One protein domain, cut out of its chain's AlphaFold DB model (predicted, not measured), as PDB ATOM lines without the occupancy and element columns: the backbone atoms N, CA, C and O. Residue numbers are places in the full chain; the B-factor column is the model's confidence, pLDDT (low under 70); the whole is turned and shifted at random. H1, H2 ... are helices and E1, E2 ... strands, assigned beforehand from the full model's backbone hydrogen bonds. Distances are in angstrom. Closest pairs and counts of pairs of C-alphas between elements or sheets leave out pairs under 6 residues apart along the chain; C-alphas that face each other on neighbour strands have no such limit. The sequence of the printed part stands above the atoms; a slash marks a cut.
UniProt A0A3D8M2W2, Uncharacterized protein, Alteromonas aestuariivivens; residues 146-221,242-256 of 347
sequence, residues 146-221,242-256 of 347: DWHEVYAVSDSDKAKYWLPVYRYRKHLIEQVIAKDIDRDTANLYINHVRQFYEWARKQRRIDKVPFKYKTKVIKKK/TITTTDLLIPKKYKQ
ATOM      1  N   ASP A 146      96.378   2.099  -4.184       86.31
ATOM      2  CA  ASP A 146      94.986   1.940  -3.758       86.31
ATOM      3  C   ASP A 146      94.112   3.002  -4.428       86.31
ATOM      4  O   ASP A 146      94.388   4.196  -4.349       86.31
ATOM      5  N   TRP A 147      93.066   2.578  -5.133       85.25
ATOM      6  CA  TRP A 147      92.180   3.502  -5.835       85.25
ATOM      7  C   TRP A 147      91.157   4.161  -4.892       85.25
ATOM      8  O   TRP A 147      90.607   5.205  -5.246       85.25
ATOM      9  N   HIS A 148      90.936   3.609  -3.692       83.44
ATOM     10  CA  HIS A 148      90.108   4.234  -2.652       83.44
ATOM     11  C   HIS A 148      90.778   5.452  -2.020       83.44
ATOM     12  O   HIS A 148      90.112   6.247  -1.356       83.44
ATOM     13  N   GLU A 149      92.089   5.607  -2.226       79.69
ATOM     14  CA  GLU A 149      92.873   6.676  -1.637       79.69
ATOM     15  C   GLU A 149      92.421   8.039  -2.174       79.69
ATOM     16  O   GLU A 149      92.829   8.531  -3.233       79.69
ATOM     17  N   VAL A 150      91.541   8.666  -1.401       70.00
ATOM     18  CA  VAL A 150      91.113  10.041  -1.584       70.00
ATOM     19  C   VAL A 150      91.623  10.819  -0.388       70.00
ATOM     20  O   VAL A 150      90.984  10.876   0.657       70.00
ATOM     21  N   TYR A 151      92.805  11.418  -0.540       62.09
ATOM     22  CA  TYR A 151      93.364  12.278   0.494       62.09
ATOM     23  C   TYR A 151      92.364  13.383   0.857       62.09
ATOM     24  O   TYR A 151      92.008  14.227   0.030       62.09
ATOM     25  N   ALA A 152      91.934  13.389   2.119       50.06
ATOM     26  CA  ALA A 152      91.064  14.414   2.689       50.06
ATOM     27  C   ALA A 152      91.808  15.728   3.005       50.06
ATOM     28  O   ALA A 152      91.204  16.678   3.498       50.06
ATOM     29  N   VAL A 153      93.116  15.805   2.745       42.44
ATOM     30  CA  VAL A 153      93.991  16.748   3.446       42.44
ATOM     31  C   VAL A 153      94.647  17.752   2.496       42.44
ATOM     32  O   VAL A 153      95.514  17.417   1.692       42.44
ATOM     33  N   SER A 154      94.257  19.013   2.700       42.06
ATOM     34  CA  SER A 154      94.817  20.276   2.194       42.06
ATOM     35  C   SER A 154      94.677  20.549   0.689       42.06
ATOM     36  O   SER A 154      95.175  19.816  -0.159       42.06
ATOM     37  N   ASP A 155      94.050  21.682   0.356       55.50
ATOM     38  CA  ASP A 155      93.939  22.284  -0.987       55.50
ATOM     39  C   ASP A 155      95.304  22.724  -1.576       55.50
ATOM     40  O   ASP A 155      95.393  23.702  -2.314       55.50
ATOM     41  N   SER A 156      96.401  22.023  -1.277       61.84
ATOM     42  CA  SER A 156      97.664  22.260  -1.966       61.84
ATOM     43  C   SER A 156      97.632  21.583  -3.341       61.84
ATOM     44  O   SER A 156      97.402  20.377  -3.476       61.84
ATOM     45  N   ASP A 157      97.901  22.354  -4.396       64.38
ATOM     46  CA  ASP A 157      97.933  21.846  -5.775       64.38
ATOM     47  C   ASP A 157      98.944  20.701  -5.973       64.38
ATOM     48  O   ASP A 157      98.810  19.915  -6.910       64.38
ATOM     49  N   LYS A 158      99.935  20.568  -5.081       68.88
ATOM     50  CA  LYS A 158     100.930  19.487  -5.097       68.88
ATOM     51  C   LYS A 158     100.360  18.156  -4.597       68.88
ATOM     52  O   LYS A 158     100.625  17.131  -5.224       68.88
ATOM     53  N   ALA A 159      99.540  18.158  -3.541       70.81
ATOM     54  CA  ALA A 159      98.912  16.946  -3.002       70.81
ATOM     55  C   ALA A 159      97.973  16.275  -4.023       70.81
ATOM     56  O   ALA A 159      97.903  15.052  -4.117       70.81
ATOM     57  N   LYS A 160      97.336  17.073  -4.890       75.44
ATOM     58  CA  LYS A 160      96.466  16.598  -5.977       75.44
ATOM     59  C   LYS A 160      97.141  15.585  -6.909       75.44
ATOM     60  O   LYS A 160      96.483  14.664  -7.383       75.44
ATOM     61  N   TYR A 161      98.438  15.736  -7.181       78.62
ATOM     62  CA  TYR A 161      99.166  14.847  -8.095       78.62
ATOM     63  C   TYR A 161      99.479  13.472  -7.496       78.62
ATOM     64  O   TYR A 161      99.798  12.552  -8.249       78.62
ATOM     65  N   TRP A 162      99.356  13.317  -6.176       81.25
ATOM     66  CA  TRP A 162      99.544  12.033  -5.503       81.25
ATOM     67  C   TRP A 162      98.346  11.103  -5.675       81.25
ATOM     68  O   TRP A 162      98.536   9.891  -5.652       81.25
ATOM     69  N   LEU A 163      97.157  11.648  -5.940       84.94
ATOM     70  CA  LEU A 163      95.931  10.870  -6.101       84.94
ATOM     71  C   LEU A 163      96.013   9.895  -7.297       84.94
ATOM     72  O   LEU A 163      96.484  10.286  -8.379       84.94
ATOM     73  N   PRO A 164      95.452   8.677  -7.168       87.56
ATOM     74  CA  PRO A 164      95.501   7.633  -8.197       87.56
ATOM     75  C   PRO A 164      95.036   8.106  -9.579       87.56
ATOM     76  O   PRO A 164      95.663   7.816 -10.599       87.56
ATOM     77  N   VAL A 165      93.972   8.912  -9.625       88.19
ATOM     78  CA  VAL A 165      93.383   9.407 -10.879       88.19
ATOM     79  C   VAL A 165      94.333  10.341 -11.640       88.19
ATOM     80  O   VAL A 165      94.403  10.293 -12.871       88.19
ATOM     81  N   TYR A 166      95.093  11.182 -10.932       87.88
ATOM     82  CA  TYR A 166      96.059  12.092 -11.556       87.88
ATOM     83  C   TYR A 166      97.340  11.374 -11.974       87.88
ATOM     84  O   TYR A 166      97.892  11.696 -13.029       87.88
ATOM     85  N   ARG A 167      97.768  10.363 -11.210       89.56
ATOM     86  CA  ARG A 167      98.871   9.477 -11.598       89.56
ATOM     87  C   ARG A 167      98.538   8.685 -12.860       89.56
ATOM     88  O   ARG A 167      99.324   8.691 -13.804       89.56
ATOM     89  N   TYR A 168      97.340   8.107 -12.930       91.62
ATOM     90  CA  TYR A 168      96.883   7.407 -14.127       91.62
ATOM     91  C   TYR A 168      96.777   8.348 -15.334       91.62
ATOM     92  O   TYR A 168      97.214   8.018 -16.433       91.62
ATOM     93  N   ARG A 169      96.292   9.582 -15.135       90.31
ATOM     94  CA  ARG A 169      96.307  10.610 -16.187       90.31
ATOM     95  C   ARG A 169      97.722  10.902 -16.692       90.31
ATOM     96  O   ARG A 169      97.891  11.077 -17.895       90.31
ATOM     97  N   LYS A 170      98.722  10.984 -15.806       90.94
ATOM     98  CA  LYS A 170     100.126  11.177 -16.202       90.94
ATOM     99  C   LYS A 170     100.618  10.000 -17.049       90.94
ATOM    100  O   LYS A 170     101.157  10.237 -18.123       90.94
ATOM    101  N   HIS A 171     100.325   8.772 -16.629       92.06
ATOM    102  CA  HIS A 171     100.654   7.565 -17.386       92.06
ATOM    103  C   HIS A 171     100.026   7.557 -18.793       92.06
ATOM    104  O   HIS A 171     100.712   7.304 -19.779       92.06
ATOM    105  N   LEU A 172      98.747   7.931 -18.914       91.19
ATOM    106  CA  LEU A 172      98.091   8.064 -20.219       91.19
ATOM    107  C   LEU A 172      98.738   9.150 -21.091       91.19
ATOM    108  O   LEU A 172      98.825   8.996 -22.305       91.19
ATOM    109  N   ILE A 173      99.194  10.258 -20.497       88.81
ATOM    110  CA  ILE A 173      99.918  11.306 -21.233       88.81
ATOM    111  C   ILE A 173     101.257  10.772 -21.748       88.81
ATOM    112  O   ILE A 173     101.598  11.040 -22.896       88.81
ATOM    113  N   GLU A 174     101.990  10.010 -20.937       90.69
ATOM    114  CA  GLU A 174     103.251   9.376 -21.339       90.69
ATOM    115  C   GLU A 174     103.039   8.415 -22.519       90.69
ATOM    116  O   GLU A 174     103.767   8.509 -23.503       90.69
ATOM    117  N   GLN A 175     101.978   7.601 -22.502       88.31
ATOM    118  CA  GLN A 175     101.612   6.723 -23.627       88.31
ATOM    119  C   GLN A 175     101.224   7.494 -24.899       88.31
ATOM    120  O   GLN A 175     101.565   7.094 -26.012       88.31
ATOM    121  N   VAL A 176     100.541   8.636 -24.759       88.25
ATOM    122  CA  VAL A 176     100.213   9.505 -25.905       88.25
ATOM    123  C   VAL A 176     101.472  10.152 -26.492       88.25
ATOM    124  O   VAL A 176     101.564  10.318 -27.710       88.25
ATOM    125  N   ILE A 177     102.446  10.513 -25.649       87.06
ATOM    126  CA  ILE A 177     103.747  11.050 -26.084       87.06
ATOM    127  C   ILE A 177     104.568   9.961 -26.784       87.06
ATOM    128  O   ILE A 177     105.146  10.235 -27.835       87.06
ATOM    129  N   ALA A 178     104.560   8.735 -26.251       87.94
ATOM    130  CA  ALA A 178     105.201   7.561 -26.847       87.94
ATOM    131  C   ALA A 178     104.566   7.120 -28.181       87.94
ATOM    132  O   ALA A 178     105.170   6.353 -28.920       87.94
ATOM    133  N   LYS A 179     103.391   7.666 -28.528       83.31
ATOM    134  CA  LYS A 179     102.569   7.319 -29.701       83.31
ATOM    135  C   LYS A 179     101.941   5.924 -29.663       83.31
ATOM    136  O   LYS A 179     101.456   5.459 -30.689       83.31
ATOM    137  N   ASP A 180     101.836   5.321 -28.483       86.19
ATOM    138  CA  ASP A 180     101.136   4.044 -28.307       86.19
ATOM    139  C   ASP A 180      99.612   4.208 -28.422       86.19
ATOM    140  O   ASP A 180      98.899   3.299 -28.842       86.19
ATOM    141  N   ILE A 181      99.087   5.374 -28.019       87.88
ATOM    142  CA  ILE A 181      97.645   5.638 -27.931       87.88
ATOM    143  C   ILE A 181      97.318   7.035 -28.474       87.88
ATOM    144  O   ILE A 181      98.037   8.003 -28.224       87.88
ATOM    145  N   ASP A 182      96.187   7.161 -29.179       87.00
ATOM    146  CA  ASP A 182      95.664   8.466 -29.590       87.00
ATOM    147  C   ASP A 182      95.075   9.250 -28.406       87.00
ATOM    148  O   ASP A 182      94.506   8.711 -27.452       87.00
ATOM    149  N   ARG A 183      95.143  10.577 -28.499       86.62
ATOM    150  CA  ARG A 183      94.626  11.476 -27.469       86.62
ATOM    151  C   ARG A 183      93.131  11.273 -27.211       86.62
ATOM    152  O   ARG A 183      92.704  11.407 -26.060       86.62
ATOM    153  N   ASP A 184      92.330  11.013 -28.242       85.12
ATOM    154  CA  ASP A 184      90.885  10.845 -28.069       85.12
ATOM    155  C   ASP A 184      90.572   9.526 -27.342       85.12
ATOM    156  O   ASP A 184      89.738   9.514 -26.434       85.12
ATOM    157  N   THR A 185      91.334   8.465 -27.622       89.00
ATOM    158  CA  THR A 185      91.285   7.189 -26.890       89.00
ATOM    159  C   THR A 185      91.709   7.354 -25.430       89.00
ATOM    160  O   THR A 185      91.015   6.902 -24.523       89.00
ATOM    161  N   ALA A 186      92.793   8.082 -25.162       89.50
ATOM    162  CA  ALA A 186      93.224   8.347 -23.792       89.50
ATOM    163  C   ALA A 186      92.199   9.205 -23.013       89.50
ATOM    164  O   ALA A 186      91.942   8.964 -21.830       89.50
ATOM    165  N   ASN A 187      91.539  10.165 -23.679       90.31
ATOM    166  CA  ASN A 187      90.419  10.914 -23.097       90.31
ATOM    167  C   ASN A 187      89.192  10.026 -22.828       90.31
ATOM    168  O   ASN A 187      88.496  10.239 -21.834       90.31
ATOM    169  N   LEU A 188      88.918   9.040 -23.688       91.06
ATOM    170  CA  LEU A 188      87.870   8.046 -23.459       91.06
ATOM    171  C   LEU A 188      88.167   7.234 -22.190       91.06
ATOM    172  O   LEU A 188      87.308   7.141 -21.313       91.06
ATOM    173  N   TYR A 189      89.397   6.733 -22.047       92.88
ATOM    174  CA  TYR A 189      89.810   5.920 -20.899       92.88
ATOM    175  C   TYR A 189      89.698   6.686 -19.583       92.88
ATOM    176  O   TYR A 189      89.030   6.225 -18.657       92.88
ATOM    177  N   ILE A 190      90.264   7.896 -19.502       91.44
ATOM    178  CA  ILE A 190      90.161   8.708 -18.279       91.44
ATOM    179  C   ILE A 190      88.711   9.106 -17.972       91.44
ATOM    180  O   ILE A 190      88.339   9.248 -16.809       91.44
ATOM    181  N   ASN A 191      87.858   9.254 -18.991       92.12
ATOM    182  CA  ASN A 191      86.440   9.540 -18.798       92.12
ATOM    183  C   ASN A 191      85.665   8.332 -18.242       92.12
ATOM    184  O   ASN A 191      84.727   8.533 -17.472       92.12
ATOM    185  N   HIS A 192      86.044   7.099 -18.590       93.12
ATOM    186  CA  HIS A 192      85.483   5.895 -17.969       93.12
ATOM    187  C   HIS A 192      85.894   5.790 -16.498       93.12
ATOM    188  O   HIS A 192      85.024   5.624 -15.646       93.12
ATOM    189  N   VAL A 193      87.173   6.033 -16.183       92.44
ATOM    190  CA  VAL A 193      87.649   6.096 -14.790       92.44
ATOM    191  C   VAL A 193      86.917   7.197 -14.015       92.44
ATOM    192  O   VAL A 193      86.417   6.962 -12.921       92.44
ATOM    193  N   ARG A 194      86.741   8.386 -14.602       91.75
ATOM    194  CA  ARG A 194      85.945   9.472 -14.001       91.75
ATOM    195  C   ARG A 194      84.534   9.008 -13.618       91.75
ATOM    196  O   ARG A 194      84.078   9.291 -12.513       91.75
ATOM    197  N   GLN A 195      83.849   8.308 -14.523       91.81
ATOM    198  CA  GLN A 195      82.495   7.793 -14.288       91.81
ATOM    199  C   GLN A 195      82.468   6.723 -13.191       91.81
ATOM    200  O   GLN A 195      81.506   6.677 -12.427       91.81
ATOM    201  N   PHE A 196      83.516   5.903 -13.086       92.62
ATOM    202  CA  PHE A 196      83.671   4.925 -12.010       92.62
ATOM    203  C   PHE A 196      83.785   5.601 -10.634       92.62
ATOM    204  O   PHE A 196      83.042   5.247  -9.725       92.62
ATOM    205  N   TYR A 197      84.596   6.654 -10.487       90.69
ATOM    206  CA  TYR A 197      84.680   7.409  -9.223       90.69
ATOM    207  C   TYR A 197      83.377   8.156  -8.877       90.69
ATOM    208  O   TYR A 197      83.007   8.264  -7.708       90.69
ATOM    209  N   GLU A 198      82.647   8.661  -9.877       90.56
ATOM    210  CA  GLU A 198      81.314   9.253  -9.666       90.56
ATOM    211  C   GLU A 198      80.307   8.218  -9.156       90.56
ATOM    212  O   GLU A 198      79.500   8.514  -8.269       90.56
ATOM    213  N   TRP A 199      80.370   6.999  -9.692       92.56
ATOM    214  CA  TRP A 199      79.576   5.876  -9.216       92.56
ATOM    215  C   TRP A 199      79.973   5.468  -7.795       92.56
ATOM    216  O   TRP A 199      79.091   5.346  -6.945       92.56
ATOM    217  N   ALA A 200      81.273   5.355  -7.512       88.94
ATOM    218  CA  ALA A 200      81.805   4.985  -6.202       88.94
ATOM    219  C   ALA A 200      81.333   5.961  -5.112       88.94
ATOM    220  O   ALA A 200      80.860   5.537  -4.058       88.94
ATOM    221  N   ARG A 201      81.331   7.270  -5.404       88.25
ATOM    222  CA  ARG A 201      80.748   8.279  -4.507       88.25
ATOM    223  C   ARG A 201      79.243   8.098  -4.311       88.25
ATOM    224  O   ARG A 201      78.759   8.196  -3.188       88.25
ATOM    225  N   LYS A 202      78.476   7.835  -5.379       88.06
ATOM    226  CA  LYS A 202      77.018   7.611  -5.267       88.06
ATOM    227  C   LYS A 202      76.703   6.387  -4.396       88.06
ATOM    228  O   LYS A 202      75.718   6.408  -3.668       88.06
ATOM    229  N   GLN A 203      77.548   5.358  -4.458       85.88
ATOM    230  CA  GLN A 203      77.460   4.146  -3.637       85.88
ATOM    231  C   GLN A 203      78.120   4.287  -2.254       85.88
ATOM    232  O   GLN A 203      78.218   3.297  -1.538       85.88
ATOM    233  N   ARG A 204      78.572   5.495  -1.871       83.69
ATOM    234  CA  ARG A 204      79.265   5.783  -0.600       83.69
ATOM    235  C   ARG A 204      80.506   4.910  -0.346       83.69
ATOM    236  O   ARG A 204      80.861   4.671   0.799       83.69
ATOM    237  N   ARG A 205      81.175   4.450  -1.409       82.25
ATOM    238  CA  ARG A 205      82.492   3.785  -1.323       82.25
ATOM    239  C   ARG A 205      83.611   4.781  -1.033       82.25
ATOM    240  O   ARG A 205      84.636   4.425  -0.477       82.25
ATOM    241  N   ILE A 206      83.394   6.026  -1.447       84.25
ATOM    242  CA  ILE A 206      84.313   7.146  -1.295       84.25
ATOM    243  C   ILE A 206      83.506   8.367  -0.844       84.25
ATOM    244  O   ILE A 206      82.440   8.645  -1.404       84.25
ATOM    245  N   ASP A 207      84.049   9.143   0.094       80.75
ATOM    246  CA  ASP A 207      83.391  10.342   0.633       80.75
ATOM    247  C   ASP A 207      83.370  11.514  -0.362       80.75
ATOM    248  O   ASP A 207      82.358  12.205  -0.538       80.75
ATOM    249  N   LYS A 208      84.488  11.743  -1.064       82.00
ATOM    250  CA  LYS A 208      84.672  12.882  -1.976       82.00
ATOM    251  C   LYS A 208      85.276  12.465  -3.312       82.00
ATOM    252  O   LYS A 208      86.136  11.603  -3.402       82.00
ATOM    253  N   VAL A 209      84.851  13.126  -4.385       83.06
ATOM    254  CA  VAL A 209      85.450  12.913  -5.708       83.06
ATOM    255  C   VAL A 209      86.852  13.545  -5.753       83.06
ATOM    256  O   VAL A 209      86.983  14.713  -5.378       83.06
ATOM    257  N   PRO A 210      87.884  12.854  -6.277       80.19
ATOM    258  CA  PRO A 210      89.257  13.370  -6.293       80.19
ATOM    259  C   PRO A 210      89.498  14.505  -7.305       80.19
ATOM    260  O   PRO A 210      90.591  15.060  -7.352       80.19
ATOM    261  N   PHE A 211      88.517  14.876  -8.134       81.56
ATOM    262  CA  PHE A 211      88.662  15.882  -9.192       81.56
ATOM    263  C   PHE A 211      87.646  17.025  -9.080       81.56
ATOM    264  O   PHE A 211      86.524  16.851  -8.609       81.56
ATOM    265  N   LYS A 212      88.044  18.209  -9.565       79.00
ATOM    266  CA  LYS A 212      87.213  19.423  -9.600       79.00
ATOM    267  C   LYS A 212      86.492  19.549 -10.954       79.00
ATOM    268  O   LYS A 212      87.074  19.272 -12.012       79.00
ATOM    269  N   TYR A 213      85.228  19.973 -10.916       77.62
ATOM    270  CA  TYR A 213      84.453  20.330 -12.106       77.62
ATOM    271  C   TYR A 213      84.737  21.783 -12.497       77.62
ATOM    272  O   TYR A 213      84.794  22.668 -11.649       77.62
ATOM    273  N   LYS A 214      84.896  22.028 -13.796       73.69
ATOM    274  CA  LYS A 214      85.035  23.347 -14.408       73.69
ATOM    275  C   LYS A 214      83.943  23.533 -15.445       73.69
ATOM    276  O   LYS A 214      83.953  22.878 -16.492       73.69
ATOM    277  N   THR A 215      83.022  24.446 -15.179       68.12
ATOM    278  CA  THR A 215      82.004  24.846 -16.151       68.12
ATOM    279  C   THR A 215      82.646  25.748 -17.194       68.12
ATOM    280  O   THR A 215      83.207  26.790 -16.867       68.12
ATOM    281  N   LYS A 216      82.599  25.337 -18.459       65.31
ATOM    282  CA  LYS A 216      83.001  26.158 -19.599       65.31
ATOM    283  C   LYS A 216      81.759  26.499 -20.401       65.31
ATOM    284  O   LYS A 216      81.073  25.603 -20.887       65.31
ATOM    285  N   VAL A 217      81.477  27.786 -20.552       64.75
ATOM    286  CA  VAL A 217      80.416  28.259 -21.443       64.75
ATOM    287  C   VAL A 217      80.985  28.279 -22.858       64.75
ATOM    288  O   VAL A 217      81.910  29.040 -23.140       64.75
ATOM    289  N   ILE A 218      80.488  27.414 -23.746       65.62
ATOM    290  CA  ILE A 218      80.839  27.513 -25.167       65.62
ATOM    291  C   ILE A 218      79.849  28.468 -25.820       65.62
ATOM    292  O   ILE A 218      78.663  28.160 -25.952       65.62
ATOM    293  N   LYS A 219      80.356  29.626 -26.246       63.31
ATOM    294  CA  LYS A 219      79.586  30.590 -27.028       63.31
ATOM    295  C   LYS A 219      79.255  29.985 -28.394       63.31
ATOM    296  O   LYS A 219      80.150  29.562 -29.130       63.31
ATOM    297  N   LYS A 220      77.968  29.920 -28.738       57.59
ATOM    298  CA  LYS A 220      77.520  29.535 -30.081       57.59
ATOM    299  C   LYS A 220      77.774  30.725 -31.007       57.59
ATOM    300  O   LYS A 220      77.183  31.779 -30.804       57.59
ATOM    301  N   LYS A 221      78.636  30.571 -32.017       55.28
ATOM    302  CA  LYS A 221      78.739  31.579 -33.084       55.28
ATOM    303  C   LYS A 221      77.393  31.638 -33.817       55.28
ATOM    304  O   LYS A 221      76.902  30.594 -34.256       55.28
ATOM    305  N   THR A 242      76.371  25.414 -21.643       48.81
ATOM    306  CA  THR A 242      77.310  25.201 -20.544       48.81
ATOM    307  C   THR A 242      77.789  23.752 -20.569       48.81
ATOM    308  O   THR A 242      77.010  22.805 -20.471       48.81
ATOM    309  N   ILE A 243      79.098  23.552 -20.735       58.31
ATOM    310  CA  ILE A 243      79.717  22.228 -20.679       58.31
ATOM    311  C   ILE A 243      80.497  22.137 -19.381       58.31
ATOM    312  O   ILE A 243      81.491  22.833 -19.170       58.31
ATOM    313  N   THR A 244      80.063  21.239 -18.507       60.72
ATOM    314  CA  THR A 244      80.828  20.847 -17.328       60.72
ATOM    315  C   THR A 244      81.982  19.950 -17.773       60.72
ATOM    316  O   THR A 244      81.817  18.797 -18.160       60.72
ATOM    317  N   THR A 245      83.187  20.514 -17.778       60.91
ATOM    318  CA  THR A 245      84.436  19.784 -18.024       60.91
ATOM    319  C   THR A 245      85.112  19.441 -16.703       60.91
ATOM    320  O   THR A 245      84.808  20.038 -15.677       60.91
ATOM    321  N   THR A 246      86.030  18.481 -16.694       72.81
ATOM    322  CA  THR A 246      86.834  18.169 -15.505       72.81
ATOM    323  C   THR A 246      88.302  18.470 -15.752       72.81
ATOM    324  O   THR A 246      88.781  18.457 -16.889       72.81
ATOM    325  N   ASP A 247      89.035  18.695 -14.663       76.12
ATOM    326  CA  ASP A 247      90.490  18.898 -14.678       76.12
ATOM    327  C   ASP A 247      91.296  17.693 -15.188       76.12
ATOM    328  O   ASP A 247      92.510  17.785 -15.371       76.12
ATOM    329  N   LEU A 248      90.630  16.561 -15.413       80.19
ATOM    330  CA  LEU A 248      91.239  15.311 -15.847       80.19
ATOM    331  C   LEU A 248      91.489  15.239 -17.355       80.19
ATOM    332  O   LEU A 248      92.259  14.391 -17.799       80.19
ATOM    333  N   LEU A 249      90.894  16.135 -18.147       80.94
ATOM    334  CA  LEU A 249      91.061  16.120 -19.600       80.94
ATOM    335  C   LEU A 249      92.534  16.250 -20.006       80.94
ATOM    336  O   LEU A 249      93.291  17.063 -19.455       80.94
ATOM    337  N   ILE A 250      92.938  15.465 -21.005       81.50
ATOM    338  CA  ILE A 250      94.293  15.515 -21.551       81.50
ATOM    339  C   ILE A 250      94.427  16.794 -22.394       81.50
ATOM    340  O   ILE A 250      93.633  17.003 -23.326       81.50
ATOM    341  N   PRO A 251      95.406  17.673 -22.098       79.62
ATOM    342  CA  PRO A 251      95.571  18.951 -22.785       79.62
ATOM    343  C   PRO A 251      95.671  18.827 -24.311       79.62
ATOM    344  O   PRO A 251      96.262  17.883 -24.830       79.62
ATOM    345  N   LYS A 252      95.131  19.817 -25.043       77.25
ATOM    346  CA  LYS A 252      95.157  19.853 -26.522       77.25
ATOM    347  C   LYS A 252      96.565  19.894 -27.120       77.25
ATOM    348  O   LYS A 252      96.723  19.463 -28.254       77.25
ATOM    349  N   LYS A 253      97.568  20.342 -26.358       74.81
ATOM    350  CA  LYS A 253      98.980  20.368 -26.776       74.81
ATOM    351  C   LYS A 253      99.552  18.990 -27.134       74.81
ATOM    352  O   LYS A 253     100.459  18.921 -27.943       74.81
ATOM    353  N   TYR A 254      98.990  17.909 -26.588       73.81
ATOM    354  CA  TYR A 254      99.395  16.535 -26.910       73.81
ATOM    355  C   TYR A 254      98.611  15.942 -28.086       73.81
ATOM    356  O   TYR A 254      98.644  14.737 -28.306       73.81
ATOM    357  N   LYS A 255      97.834  16.757 -28.816       72.75
ATOM    358  CA  LYS A 255      97.156  16.283 -30.021       72.75
ATOM    359  C   LYS A 255      98.227  16.012 -31.073       72.75
ATOM    360  O   LYS A 255      98.833  16.947 -31.591       72.75
ATOM    361  N   GLN A 256      98.439  14.737 -31.366       69.00
ATOM    362  CA  GLN A 256      99.299  14.316 -32.458       69.00
ATOM    363  C   GLN A 256      98.782  14.962 -33.753       69.00
ATOM    364  O   GLN A 256      97.570  15.001 -34.004       69.00
TER     365      GLN A 256
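What this domain is: This is residues 146 to 221 and 242 to 256 of the 347 residues of an uncharacterized protein of Alteromonas aestuariivivens (UniProt A0A3D8M2W2). Two long helices, H2 and H3, lie side by side as a helical hairpin, and a ribbon of two antiparallel strands, E1 and E2, is set away from them. The short helix H1 sits near the beginning of H2, the loop of residues 153 to 158 before it sticks out, and the tail of residues 247 to 256 runs from the ribbon back along the hairpin. The printed part has 91 residues with three named helices and two named strands, in the order H1, H2, H3, E1, E2 along the chain, and the sheet has the order E1 - E2. The class is mixed, helices and strands: helices hold 39 and strands 11 of the 50 residues in named elements. The whole is only just compact, close to loose, with a radius of gyration of the C-alphas of 14.3 A, and the C-alphas span 36 by 36 by 26 A along their three main axes.

How they stand to each other: H1, residues 159 to 162, and H2, residues 164 to 178, are close but not clearly touching, and the C-alphas of Tyr 161 and Arg 167 are their closest pair, 6.4 A apart. H2 touches H3, residues 183 to 202, and their closest C-alphas are those of Leu 172 and Ala 186, 6.0 A apart. These two helices form a helical hairpin: their lines stand at a shallow tilt of 9 degrees and they run opposite ways. H1 and H3 are apart. Every O i to N i+4 pair is within hydrogen-bond range in H2 and H3; H1 is too short for such a pair, and its one O i to N i+3 pair is within range. E1, residues 213 to 218, and E2, residues 242 to 246, are antiparallel neighbours, with 143 degrees between their N-to-C directions. Among the C-alphas that face each other are those of Thr 215 and Thr 244, 4.3 A apart. N 214 and O 245 are 2.7 A apart and N 243 and O 216 are 2.9 A apart, both within hydrogen-bond range. Both strands are apart from H1 and from H2, and E2 is also apart from H3.

Where its parts are: The printed part begins with residues 146 to 158, a long stretch with no named element, whose C-alphas lie 13 to 19 A from the mean of all C-alphas. H1 then begins at Ala 159, with its C-alpha at (98.912, 16.946, -3.002), and ends at Trp 162. H2 runs from Pro 164 to Ala 178, 21.0 A from first to last C-alpha. H3 is the longest helix, with 20 residues from Arg 183 to Lys 202 and 28.6 A from first to last C-alpha; C-alpha 202 is at (77.018, 7.611, -5.267). E1 runs from Tyr 213 to Ile 218, 15.3 A. E2 runs from Thr 242 to Thr 246, 12.9 A, and C-alpha 246 is at (86.834, 18.169, -15.505).

The domain as a whole: The two C-alphas farthest apart are those of Asp 146 and Lys 221, 44.7 A. Residues 222 to 241 of the chain are not printed, and the C-alphas of residues 221 and 242 are 14.1 A apart across this cut. The link from E1 to E2 is the link across the cut. Of the links that are printed whole, H1 to H2 and H2 to H3 are tight, and H3 to E1, with 10 residues between them, is short. The mean pLDDT of the printed part is 79.3. It is under 70 at residues 151 to 158, 215 to 221, 242 to 245 and 256; the mean is 69 in E1 and 60 in E2 of this predicted model.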